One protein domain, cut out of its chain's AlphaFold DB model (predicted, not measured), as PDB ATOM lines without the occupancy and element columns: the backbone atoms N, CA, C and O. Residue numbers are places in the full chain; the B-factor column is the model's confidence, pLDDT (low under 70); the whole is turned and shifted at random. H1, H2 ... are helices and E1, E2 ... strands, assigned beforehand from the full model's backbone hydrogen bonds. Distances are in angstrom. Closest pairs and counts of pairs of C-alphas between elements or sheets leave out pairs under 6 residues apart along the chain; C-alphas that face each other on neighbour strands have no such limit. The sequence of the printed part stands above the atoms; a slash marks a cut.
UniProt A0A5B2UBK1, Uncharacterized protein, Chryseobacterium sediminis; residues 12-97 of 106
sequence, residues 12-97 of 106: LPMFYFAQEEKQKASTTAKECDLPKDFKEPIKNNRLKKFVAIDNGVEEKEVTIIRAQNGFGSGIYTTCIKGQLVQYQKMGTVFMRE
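This is residues 12 to 97 of the 106 residues of an uncharacterized protein of Chryseobacterium sediminis (UniProt A0A5B2UBK1). A four-stranded antiparallel sheet, E1 E2 E3 E4, curls round the short helix H2; from this body the long helix H1 reaches out as an arm, its residues 12 to 24 sticking out. The 86 printed residues run H1 H2 E1 E2 E3 E4, mixed helices and strands, with the strands in a meander, each the antiparallel neighbour of the one before. The whole is only just loose, close to compact, with a radius of gyration of the C-alphas of 14.7 A, and spans 47 by 30 by 24 A.

Find C-alpha 12 at (38.104, 59.819, -73.842); from there H1, residues 12 to 32, runs 31.4 A. H2 is residues 45 to 55. Then come E1, 62 to 69, which bends by 66 degrees at residue 65, E2, 73 to 80, E3, 83 to 90, and E4, 93 to 96, ending at (21.039, 36.184, -56.314).

Look across the strongly twisted sheet: N 63 and O 79, 3.0 A, N 76 and O 87, 2.8 A, and N 88 and O 95, 2.7 A, are within hydrogen-bond range. H2 is on it, its closest C-alpha to E1 being Lys 48 to Val 62, 6.1 A. H1, on the other face in three layers, helices on both faces, lies over E3; their closest C-alphas are Thr 28 and Leu 84, 5.6 A. Every O i to N i+4 pair is within range in H2, 14 of 17 in H1.

The C-alphas farthest apart are Leu 12 and Thr 92, 47.3 A. The printed part has no cut; the H1 to H2 link is long. Residues 12 to 30 have pLDDT under 70.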
ATOM      1  N   LEU A  12      38.966  59.467 -74.980       54.22
ATOM      2  CA  LEU A  12      38.104  59.819 -73.842       54.22
ATOM      3  C   LEU A  12      37.138  58.707 -73.369       54.22
ATOM      4  O   LEU A  12      36.985  58.570 -72.154       54.22
ATOM      5  N   PRO A  13      36.514  57.880 -74.239       59.06
ATOM      6  CA  PRO A  13      35.574  56.871 -73.757       59.06
ATOM      7  C   PRO A  13      36.256  55.704 -73.025       59.06
ATOM      8  O   PRO A  13      35.668  55.161 -72.094       59.06
ATOM      9  N   MET A  14      37.504  55.343 -73.361       56.47
ATOM     10  CA  MET A  14      38.199  54.222 -72.700       56.47
ATOM     11  C   MET A  14      38.551  54.510 -71.233       56.47
ATOM     12  O   MET A  14      38.512  53.605 -70.401       56.47
ATOM     13  N   PHE A  15      38.840  55.767 -70.883       55.59
ATOM     14  CA  PHE A  15      39.108  56.140 -69.490       55.59
ATOM     15  C   PHE A  15      37.836  56.224 -68.640       55.59
ATOM     16  O   PHE A  15      37.899  55.964 -67.440       55.59
ATOM     17  N   TYR A  16      36.686  56.519 -69.254       59.00
ATOM     18  CA  TYR A  16      35.404  56.592 -68.550       59.00
ATOM     19  C   TYR A  16      34.977  55.217 -68.013       59.00
ATOM     20  O   TYR A  16      34.658  55.083 -66.833       59.00
ATOM     21  N   PHE A  17      35.084  54.165 -68.834       57.09
ATOM     22  CA  PHE A  17      34.734  52.801 -68.418       57.09
ATOM     23  C   PHE A  17      35.666  52.237 -67.329       57.09
ATOM     24  O   PHE A  17      35.194  51.616 -66.377       57.09
ATOM     25  N   ALA A  18      36.974  52.509 -67.395       55.31
ATOM     26  CA  ALA A  18      37.915  52.074 -66.356       55.31
ATOM     27  C   ALA A  18      37.707  52.803 -65.012       55.31
ATOM     28  O   ALA A  18      38.010  52.259 -63.945       55.31
ATOM     29  N   GLN A  19      37.205  54.041 -65.042       58.00
ATOM     30  CA  GLN A  19      36.897  54.805 -63.838       58.00
ATOM     31  C   GLN A  19      35.605  54.309 -63.170       58.00
ATOM     32  O   GLN A  19      35.558  54.229 -61.942       58.00
ATOM     33  N   GLU A  20      34.599  53.901 -63.952       59.88
ATOM     34  CA  GLU A  20      33.353  53.330 -63.428       59.88
ATOM     35  C   GLU A  20      33.564  52.007 -62.683       59.88
ATOM     36  O   GLU A  20      32.992  51.826 -61.608       59.88
ATOM     37  N   GLU A  21      34.396  51.090 -63.191       58.59
ATOM     38  CA  GLU A  21      34.694  49.835 -62.483       58.59
ATOM     39  C   GLU A  21      35.396  50.097 -61.149       58.59
ATOM     40  O   GLU A  21      35.003  49.548 -60.118       58.59
ATOM     41  N   LYS A  22      36.384  51.002 -61.131       53.97
ATOM     42  CA  LYS A  22      37.079  51.391 -59.894       53.97
ATOM     43  C   LYS A  22      36.151  52.110 -58.915       53.97
ATOM     44  O   LYS A  22      36.259  51.903 -57.706       53.97
ATOM     45  N   GLN A  23      35.217  52.929 -59.393       53.47
ATOM     46  CA  GLN A  23      34.219  53.589 -58.548       53.47
ATOM     47  C   GLN A  23      33.172  52.612 -58.005       53.47
ATOM     48  O   GLN A  23      32.880  52.659 -56.812       53.47
ATOM     49  N   LYS A  24      32.657  51.675 -58.808       55.44
ATOM     50  CA  LYS A  24      31.711  50.642 -58.348       55.44
ATOM     51  C   LYS A  24      32.376  49.667 -57.373       55.44
ATOM     52  O   LYS A  24      31.795  49.377 -56.330       55.44
ATOM     53  N   ALA A  25      33.612  49.241 -57.638       54.19
ATOM     54  CA  ALA A  25      34.400  48.407 -56.727       54.19
ATOM     55  C   ALA A  25      34.766  49.138 -55.419       54.19
ATOM     56  O   ALA A  25      34.675  48.567 -54.339       54.19
ATOM     57  N   SER A  26      35.132  50.424 -55.486       50.75
ATOM     58  CA  SER A  26      35.457  51.206 -54.281       50.75
ATOM     59  C   SER A  26      34.225  51.588 -53.461       50.75
ATOM     60  O   SER A  26      34.314  51.648 -52.239       50.75
ATOM     61  N   THR A  27      33.070  51.806 -54.092       56.28
ATOM     62  CA  THR A  27      31.803  52.056 -53.382       56.28
ATOM     63  C   THR A  27      31.276  50.780 -52.722       56.28
ATOM     64  O   THR A  27      30.853  50.828 -51.572       56.28
ATOM     65  N   THR A  28      31.382  49.625 -53.391       58.03
ATOM     66  CA  THR A  28      30.996  48.324 -52.810       58.03
ATOM     67  C   THR A  28      31.915  47.878 -51.671       58.03
ATOM     68  O   THR A  28      31.416  47.331 -50.692       58.03
ATOM     69  N   ALA A  29      33.220  48.159 -51.743       60.31
ATOM     70  CA  ALA A  29      34.155  47.874 -50.653       60.31
ATOM     71  C   ALA A  29      33.896  48.748 -49.411       60.31
ATOM     72  O   ALA A  29      33.802  48.226 -48.304       60.31
ATOM     73  N   LYS A  30      33.682  50.061 -49.596       67.69
ATOM     74  CA  LYS A  30      33.387  51.000 -48.494       67.69
ATOM     75  C   LYS A  30      32.117  50.654 -47.725       67.69
ATOM     76  O   LYS A  30      31.998  50.972 -46.549       67.69
ATOM     77  N   GLU A  31      31.149  50.034 -48.387       76.88
ATOM     78  CA  GLU A  31      29.883  49.662 -47.762       76.88
ATOM     79  C   GLU A  31      29.987  48.401 -46.892       76.88
ATOM     80  O   GLU A  31      29.155  48.183 -46.010       76.88
ATOM     81  N   CYS A  32      31.033  47.598 -47.104       84.50
ATOM     82  CA  CYS A  32      31.362  46.441 -46.277       84.50
ATOM     83  C   CYS A  32      32.389  46.739 -45.174       84.50
ATOM     84  O   CYS A  32      32.607  45.877 -44.318       84.50
ATOM     85  N   ASP A  33      32.952  47.951 -45.134       87.19
ATOM     86  CA  ASP A  33      33.753  48.466 -44.017       87.19
ATOM     87  C   ASP A  33      32.837  48.861 -42.847       87.19
ATOM     88  O   ASP A  33      32.602  50.032 -42.539       87.19
ATOM     89  N   LEU A  34      32.258  47.845 -42.210       85.75
ATOM     90  CA  LEU A  34      31.308  48.012 -41.117       85.75
ATOM     91  C   LEU A  34      32.027  48.418 -39.818       85.75
ATOM     92  O   LEU A  34      33.115  47.912 -39.523       85.75
ATOM     93  N   PRO A  35      31.423  49.295 -38.996       86.12
ATOM     94  CA  PRO A  35      31.986  49.649 -37.700       86.12
ATOM     95  C   PRO A  35      31.981  48.435 -36.753       86.12
ATOM     96  O   PRO A  35      31.181  47.510 -36.895       86.12
ATOM     97  N   LYS A  36      32.891  48.416 -35.769       84.50
ATOM     98  CA  LYS A  36      33.107  47.246 -34.886       84.50
ATOM     99  C   LYS A  36      31.891  46.880 -34.028       84.50
ATOM    100  O   LYS A  36      31.788  45.750 -33.563       84.50
ATOM    101  N   ASP A  37      31.000  47.830 -33.799       89.62
ATOM    102  CA  ASP A  37      29.758  47.700 -33.042       89.62
ATOM    103  C   ASP A  37      28.533  47.437 -33.934       89.62
ATOM    104  O   ASP A  37      27.403  47.411 -33.438       89.62
ATOM    105  N   PHE A  38      28.737  47.212 -35.239       90.00
ATOM    106  CA  PHE A  38      27.658  46.932 -36.175       90.00
ATOM    107  C   PHE A  38      26.834  45.717 -35.735       90.00
ATOM    108  O   PHE A  38      27.350  44.618 -35.516       90.00
ATOM    109  N   LYS A  39      25.516  45.914 -35.657       90.06
ATOM    110  CA  LYS A  39      24.539  44.853 -35.414       90.06
ATOM    111  C   LYS A  39      23.715  44.640 -36.667       90.06
ATOM    112  O   LYS A  39      23.185  45.591 -37.238       90.06
ATOM    113  N   GLU A  40      23.570  43.380 -37.055       91.44
ATOM    114  CA  GLU A  40      22.748  43.029 -38.207       91.44
ATOM    115  C   GLU A  40      21.289  43.454 -37.997       91.44
ATOM    116  O   GLU A  40      20.747  43.273 -36.902       91.44
ATOM    117  N   PRO A  41      20.616  43.950 -39.050       90.69
ATOM    118  CA  PRO A  41      19.231  44.395 -38.953       90.69
ATOM    119  C   PRO A  41      18.262  43.227 -38.727       90.69
ATOM    120  O   PRO A  41      17.140  43.430 -38.271       90.69
ATOM    121  N   ILE A  42      18.667  41.999 -39.067       90.62
ATOM    122  CA  ILE A  42      17.852  40.798 -38.909       90.62
ATOM    123  C   ILE A  42      18.722  39.579 -38.615       90.62
ATOM    124  O   ILE A  42      19.743  39.354 -39.259       90.62
ATOM    125  N   LYS A  43      18.259  38.729 -37.697       90.75
ATOM    126  CA  LYS A  43      18.837  37.404 -37.462       90.75
ATOM    127  C   LYS A  43      18.147  36.372 -38.358       90.75
ATOM    128  O   LYS A  43      17.068  35.888 -38.027       90.75
ATOM    129  N   ASN A  44      18.755  36.037 -39.499       90.75
ATOM    130  CA  ASN A  44      18.217  35.050 -40.445       90.75
ATOM    131  C   ASN A  44      19.252  33.969 -40.793       90.75
ATOM    132  O   ASN A  44      19.958  34.055 -41.798       90.75
ATOM    133  N   ASN A  45      19.308  32.918 -39.970       93.06
ATOM    134  CA  ASN A  45      20.262  31.813 -40.136       93.06
ATOM    135  C   ASN A  45      20.086  31.085 -41.478       93.06
ATOM    136  O   ASN A  45      21.058  30.656 -42.090       93.06
ATOM    137  N   ARG A  46      18.842  30.966 -41.964       93.25
ATOM    138  CA  ARG A  46      18.552  30.277 -43.225       93.25
ATOM    139  C   ARG A  46      19.146  31.021 -44.419       93.25
ATOM    140  O   ARG A  46      19.716  30.387 -45.301       93.25
ATOM    141  N   LEU A  47      19.023  32.349 -44.427       93.25
ATOM    142  CA  LEU A  47      19.642  33.192 -45.443       93.25
ATOM    143  C   LEU A  47      21.169  33.098 -45.369       93.25
ATOM    144  O   LEU A  47      21.793  32.856 -46.392       93.25
ATOM    145  N   LYS A  48      21.764  33.224 -44.175       94.62
ATOM    146  CA  LYS A  48      23.225  33.121 -44.013       94.62
ATOM    147  C   LYS A  48      23.778  31.808 -44.546       94.62
ATOM    148  O   LYS A  48      24.713  31.826 -45.336       94.62
ATOM    149  N   LYS A  49      23.146  30.689 -44.187       95.81
ATOM    150  CA  LYS A  49      23.514  29.363 -44.690       95.81
ATOM    151  C   LYS A  49      23.415  29.269 -46.210       95.81
ATOM    152  O   LYS A  49      24.310  28.729 -46.849       95.81
ATOM    153  N   PHE A  50      22.347  29.807 -46.796       94.88
ATOM    154  CA  PHE A  50      22.188  29.831 -48.247       94.88
ATOM    155  C   PHE A  50      23.301  30.636 -48.931       94.88
ATOM    156  O   PHE A  50      23.942  30.135 -49.848       94.88
ATOM    157  N   VAL A  51      23.557  31.856 -48.460       94.88
ATOM    158  CA  VAL A  51      24.587  32.747 -49.013       94.88
ATOM    159  C   VAL A  51      25.983  32.143 -48.854       94.88
ATOM    160  O   VAL A  51      26.790  32.212 -49.777       94.88
ATOM    161  N   ALA A  52      26.251  31.504 -47.717       95.62
ATOM    162  CA  ALA A  52      27.501  30.805 -47.456       95.62
ATOM    163  C   ALA A  52      27.748  29.683 -48.477       95.62
ATOM    164  O   ALA A  52      28.799  29.643 -49.115       95.62
ATOM    165  N   ILE A  53      26.739  28.836 -48.710       94.94
ATOM    166  CA  ILE A  53      26.802  27.748 -49.696       94.94
ATOM    167  C   ILE A  53      26.958  28.296 -51.122       94.94
ATOM    168  O   ILE A  53      27.821  27.820 -51.853       94.94
ATOM    169  N   ASP A  54      26.178  29.312 -51.510       94.25
ATOM    170  CA  ASP A  54      26.214  29.904 -52.861       94.25
ATOM    171  C   ASP A  54      27.578  30.523 -53.213       94.25
ATOM    172  O   ASP A  54      27.941  30.594 -54.385       94.25
ATOM    173  N   ASN A  55      28.349  30.964 -52.211       94.12
ATOM    174  CA  ASN A  55      29.664  31.582 -52.413       94.12
ATOM    175  C   ASN A  55      30.845  30.706 -51.970       94.12
ATOM    176  O   ASN A  55      31.987  31.140 -52.100       94.12
ATOM    177  N   GLY A  56      30.603  29.498 -51.449       94.56
ATOM    178  CA  GLY A  56      31.663  28.615 -50.955       94.56
ATOM    179  C   GLY A  56      32.434  29.193 -49.762       94.56
ATOM    180  O   GLY A  56      33.655  29.065 -49.693       94.56
ATOM    181  N   VAL A  57      31.733  29.865 -48.847       95.06
ATOM    182  CA  VAL A  57      32.298  30.502 -47.646       95.06
ATOM    183  C   VAL A  57      31.642  29.963 -46.376       95.06
ATOM    184  O   VAL A  57      30.620  29.282 -46.434       95.06
ATOM    185  N   GLU A  58      32.207  30.273 -45.210       95.00
ATOM    186  CA  GLU A  58      31.569  29.949 -43.931       95.00
ATOM    187  C   GLU A  58      30.443  30.939 -43.587       95.00
ATOM    188  O   GLU A  58      30.498  32.118 -43.928       95.00
ATOM    189  N   GLU A  59      29.444  30.499 -42.813       93.19
ATOM    190  CA  GLU A  59      28.332  31.361 -42.364       93.19
ATOM    191  C   GLU A  59      28.794  32.587 -41.555       93.19
ATOM    192  O   GLU A  59      28.100  33.603 -41.514       93.19
ATOM    193  N   LYS A  60      29.967  32.499 -40.913       92.19
ATOM    194  CA  LYS A  60      30.580  33.589 -40.137       92.19
ATOM    195  C   LYS A  60      31.116  34.716 -41.015       92.19
ATOM    196  O   LYS A  60      31.228  35.841 -40.546       92.19
ATOM    197  N   GLU A  61      31.446  34.414 -42.267       92.56
ATOM    198  CA  GLU A  61      31.971  35.380 -43.236       92.56
ATOM    199  C   GLU A  61      30.850  36.143 -43.959       92.56
ATOM    200  O   GLU A  61      31.129  37.017 -44.781       92.56
ATOM    201  N   VAL A  62      29.589  35.809 -43.659       94.00
ATOM    202  CA  VAL A  62      28.397  36.440 -44.220       94.00
ATOM    203  C   VAL A  62      27.786  37.394 -43.200       94.00
ATOM    204  O   VAL A  62      27.216  36.976 -42.184       94.00
ATOM    205  N   THR A  63      27.822  38.681 -43.537       93.56
ATOM    206  CA  THR A  63      27.192  39.738 -42.743       93.56
ATOM    207  C   THR A  63      26.005  40.318 -43.490       93.56
ATOM    208  O   THR A  63      26.140  40.768 -44.626       93.56
ATOM    209  N   ILE A  64      24.827  40.332 -42.867       93.94
ATOM    210  CA  ILE A  64      23.640  40.966 -43.456       93.94
ATOM    211  C   ILE A  64      23.675  42.452 -43.104       93.94
ATOM    212  O   ILE A  64      23.579  42.806 -41.932       93.94
ATOM    213  N   ILE A  65      23.782  43.319 -44.111       93.62
ATOM    214  CA  ILE A  65      23.870  44.771 -43.896       93.62
ATOM    215  C   ILE A  65      22.530  45.479 -44.082       93.62
ATOM    216  O   ILE A  65      22.248  46.470 -43.415       93.62
ATOM    217  N   ARG A  66      21.672  44.958 -44.966       91.50
ATOM    218  CA  ARG A  66      20.331  45.500 -45.215       91.50
ATOM    219  C   ARG A  66      19.338  44.383 -45.455       91.50
ATOM    220  O   ARG A  66      19.652  43.389 -46.106       91.50
ATOM    221  N   ALA A  67      18.125  44.588 -44.965       91.81
ATOM    222  CA  ALA A  67      16.989  43.724 -45.220       91.81
ATOM    223  C   ALA A  67      15.770  44.589 -45.545       91.81
ATOM    224  O   ALA A  67      15.316  45.368 -44.710       91.81
ATOM    225  N   GLN A  68      15.246  44.443 -46.755       89.12
ATOM    226  CA  GLN A  68      13.983  45.028 -47.188       89.12
ATOM    227  C   GLN A  68      12.992  43.879 -47.334       89.12
ATOM    228  O   GLN A  68      13.109  43.073 -48.251       89.12
ATOM    229  N   ASN A  69      12.058  43.750 -46.396       84.19
ATOM    230  CA  ASN A  69      11.096  42.650 -46.388       84.19
ATOM    231  C   ASN A  69       9.729  43.129 -46.893       84.19
ATOM    232  O   ASN A  69       9.260  44.192 -46.492       84.19
ATOM    233  N   GLY A  70       9.082  42.311 -47.720       74.38
ATOM    234  CA  GLY A  70       7.679  42.426 -48.116       74.38
ATOM    235  C   GLY A  70       6.892  41.163 -47.747       74.38
ATOM    236  O   GLY A  70       7.428  40.218 -47.159       74.38
ATOM    237  N   PHE A  71       5.604  41.115 -48.093       70.31
ATOM    238  CA  PHE A  71       4.763  39.935 -47.861       70.31
ATOM    239  C   PHE A  71       5.238  38.765 -48.745       70.31
ATOM    240  O   PHE A  71       4.967  38.719 -49.940       70.31
ATOM    241  N   GLY A  72       6.006  37.832 -48.171       74.88
ATOM    242  CA  GLY A  72       6.533  36.659 -48.886       74.88
ATOM    243  C   GLY A  72       7.732  36.925 -49.810       74.88
ATOM    244  O   GLY A  72       8.274  35.979 -50.383       74.88
ATOM    245  N   SER A  73       8.193  38.169 -49.912       85.50
ATOM    246  CA  SER A  73       9.353  38.578 -50.708       85.50
ATOM    247  C   SER A  73      10.340  39.391 -49.871       85.50
ATOM    248  O   SER A  73      10.025  39.845 -48.770       85.50
ATOM    249  N   GLY A  74      11.562  39.560 -50.359       89.81
ATOM    250  CA  GLY A  74      12.499  40.484 -49.732       89.81
ATOM    251  C   GLY A  74      13.795  40.626 -50.505       89.81
ATOM    252  O   GLY A  74      14.146  39.736 -51.272       89.81
ATOM    253  N   ILE A  75      14.495  41.733 -50.295       91.75
ATOM    254  CA  ILE A  75      15.837  41.985 -50.819       91.75
ATOM    255  C   ILE A  75      16.781  42.085 -49.625       91.75
ATOM    256  O   ILE A  75      16.558  42.854 -48.688       91.75
ATOM    257  N   TYR A  76      17.839  41.290 -49.655       93.62
ATOM    258  CA  TYR A  76      18.861  41.228 -48.627       93.62
ATOM    259  C   TYR A  76      20.190  41.618 -49.238       93.62
ATOM    260  O   TYR A  76      20.635  41.019 -50.211       93.62
ATOM    261  N   THR A  77      20.838  42.615 -48.655       94.12
ATOM    262  CA  THR A  77      22.206  42.970 -49.017       94.12
ATOM    263  C   THR A  77      23.144  42.360 -47.992       94.12
ATOM    264  O   THR A  77      22.974  42.562 -46.786       94.12
ATOM    265  N   THR A  78      24.115  41.599 -48.478       94.44
ATOM    266  CA  THR A  78      25.103  40.890 -47.667       94.44
ATOM    267  C   THR A  78      26.508  41.307 -48.056       94.44
ATOM    268  O   THR A  78      26.776  41.553 -49.228       94.44
ATOM    269  N   CYS A  79      27.395  41.369 -47.074       93.81
ATOM    270  CA  CYS A  79      28.824  41.496 -47.282       93.81
ATOM    271  C   CYS A  79      29.479  40.134 -47.089       93.81
ATOM    272  O   CYS A  79      29.239  39.465 -46.083       93.81
ATOM    273  N   ILE A  80      30.290  39.739 -48.066       92.56
ATOM    274  CA  ILE A  80      30.997  38.462 -48.113       92.56
ATOM    275  C   ILE A  80      32.452  38.772 -48.427       92.56
ATOM    276  O   ILE A  80      32.752  39.236 -49.523       92.56
ATOM    277  N   LYS A  81      33.360  38.573 -47.467       87.25
ATOM    278  CA  LYS A  81      34.793  38.909 -47.630       87.25
ATOM    279  C   LYS A  81      35.033  40.333 -48.182       87.25
ATOM    280  O   LYS A  81      35.909  40.541 -49.015       87.25
ATOM    281  N   GLY A  82      34.222  41.306 -47.759       84.25
ATOM    282  CA  GLY A  82      34.301  42.697 -48.232       84.25
ATOM    283  C   GLY A  82      33.608  42.978 -49.573       84.25
ATOM    284  O   GLY A  82      33.633  44.112 -50.038       84.25
ATOM    285  N   GLN A  83      32.974  41.980 -50.196       88.25
ATOM    286  CA  GLN A  83      32.183  42.147 -51.414       88.25
ATOM    287  C   GLN A  83      30.695  42.240 -51.095       88.25
ATOM    288  O   GLN A  83      30.146  41.411 -50.367       88.25
ATOM    289  N   LEU A  84      30.033  43.229 -51.688       91.25
ATOM    290  CA  LEU A  84      28.603  43.437 -51.545       91.25
ATOM    291  C   LEU A  84      27.835  42.564 -52.544       91.25
ATOM    292  O   LEU A  84      28.012  42.678 -53.755       91.25
ATOM    293  N   VAL A  85      26.965  41.697 -52.029       92.06
ATOM    294  CA  VAL A  85      26.140  40.780 -52.821       92.06
ATOM    295  C   VAL A  85      24.688  40.891 -52.378       92.06
ATOM    296  O   VAL A  85      24.384  40.848 -51.183       92.06
ATOM    297  N   GLN A  86      23.783  41.021 -53.346       93.38
ATOM    298  CA  GLN A  86      22.349  41.124 -53.101       93.38
ATOM    299  C   GLN A  86      21.617  39.820 -53.429       93.38
ATOM    300  O   GLN A  86      21.871  39.165 -54.444       93.38
ATOM    301  N   TYR A  87      20.684  39.462 -52.549       93.31
ATOM    302  CA  TYR A  87      19.845  38.277 -52.642       93.31
ATOM    303  C   TYR A  87      18.373  38.649 -52.535       93.31
ATOM    304  O   TYR A  87      17.962  39.351 -51.616       93.31
ATOM    305  N   GLN A  88      17.558  38.104 -53.426       92.19
ATOM    306  CA  GLN A  88      16.112  38.202 -53.396       92.19
ATOM    307  C   GLN A  88      15.503  36.931 -52.792       92.19
ATOM    308  O   GLN A  88      15.879  35.815 -53.143       92.19
ATOM    309  N   LYS A  89      14.527  37.086 -51.899       91.25
ATOM    310  CA  LYS A  89      13.644  36.013 -51.443       91.25
ATOM    311  C   LYS A  89      12.359  36.015 -52.254       91.25
ATOM    312  O   LYS A  89      11.722  37.056 -52.411       91.25
ATOM    313  N   MET A  90      11.959  34.827 -52.688       88.12
ATOM    314  CA  MET A  90      10.708  34.558 -53.387       88.12
ATOM    315  C   MET A  90      10.024  33.365 -52.715       88.12
ATOM    316  O   MET A  90      10.431  32.215 -52.893       88.12
ATOM    317  N   GLY A  91       9.021  33.631 -51.874       86.12
ATOM    318  CA  GLY A  91       8.350  32.606 -51.078       86.12
ATOM    319  C   GLY A  91       9.321  31.916 -50.118       86.12
ATOM    320  O   GLY A  91       9.748  32.495 -49.115       86.12
ATOM    321  N   THR A  92       9.676  30.668 -50.419       86.31
ATOM    322  CA  THR A  92      10.618  29.866 -49.627       86.31
ATOM    323  C   THR A  92      12.035  29.840 -50.197       86.31
ATOM    324  O   THR A  92      12.910  29.290 -49.533       86.31
ATOM    325  N   VAL A  93      12.290  30.417 -51.371       88.62
ATOM    326  CA  VAL A  93      13.582  30.330 -52.071       88.62
ATOM    327  C   VAL A  93      14.349  31.647 -51.944       88.62
ATOM    328  O   VAL A  93      13.746  32.719 -51.909       88.62
ATOM    329  N   PHE A  94      15.677  31.560 -51.870       91.62
ATOM    330  CA  PHE A  94      16.590  32.695 -51.998       91.62
ATOM    331  C   PHE A  94      17.329  32.593 -53.329       91.62
ATOM    332  O   PHE A  94      17.654  31.498 -53.778       91.62
ATOM    333  N   MET A  95      17.583  33.728 -53.965       90.94
ATOM    334  CA  MET A  95      18.241  33.812 -55.265       90.94
ATOM    335  C   MET A  95      19.141  35.033 -55.307       90.94
ATOM    336  O   MET A  95      18.830  36.037 -54.676       90.94
ATOM    337  N   ARG A  96      20.242  34.980 -56.059       90.88
ATOM    338  CA  ARG A  96      21.039  36.184 -56.314       90.88
ATOM    339  C   ARG A  96      20.225  37.161 -57.161       90.88
ATOM    340  O   ARG A  96      19.561  36.748 -58.116       90.88
ATOM    341  N   GLU A  97      20.269  38.441 -56.810       84.75
ATOM    342  CA  GLU A  97      19.554  39.479 -57.551       84.75
ATOM    343  C   GLU A  97      19.991  39.498 -59.028       84.75
ATOM    344  O   GLU A  97      21.157  39.266 -59.354       84.75
TER     345      GLU A  97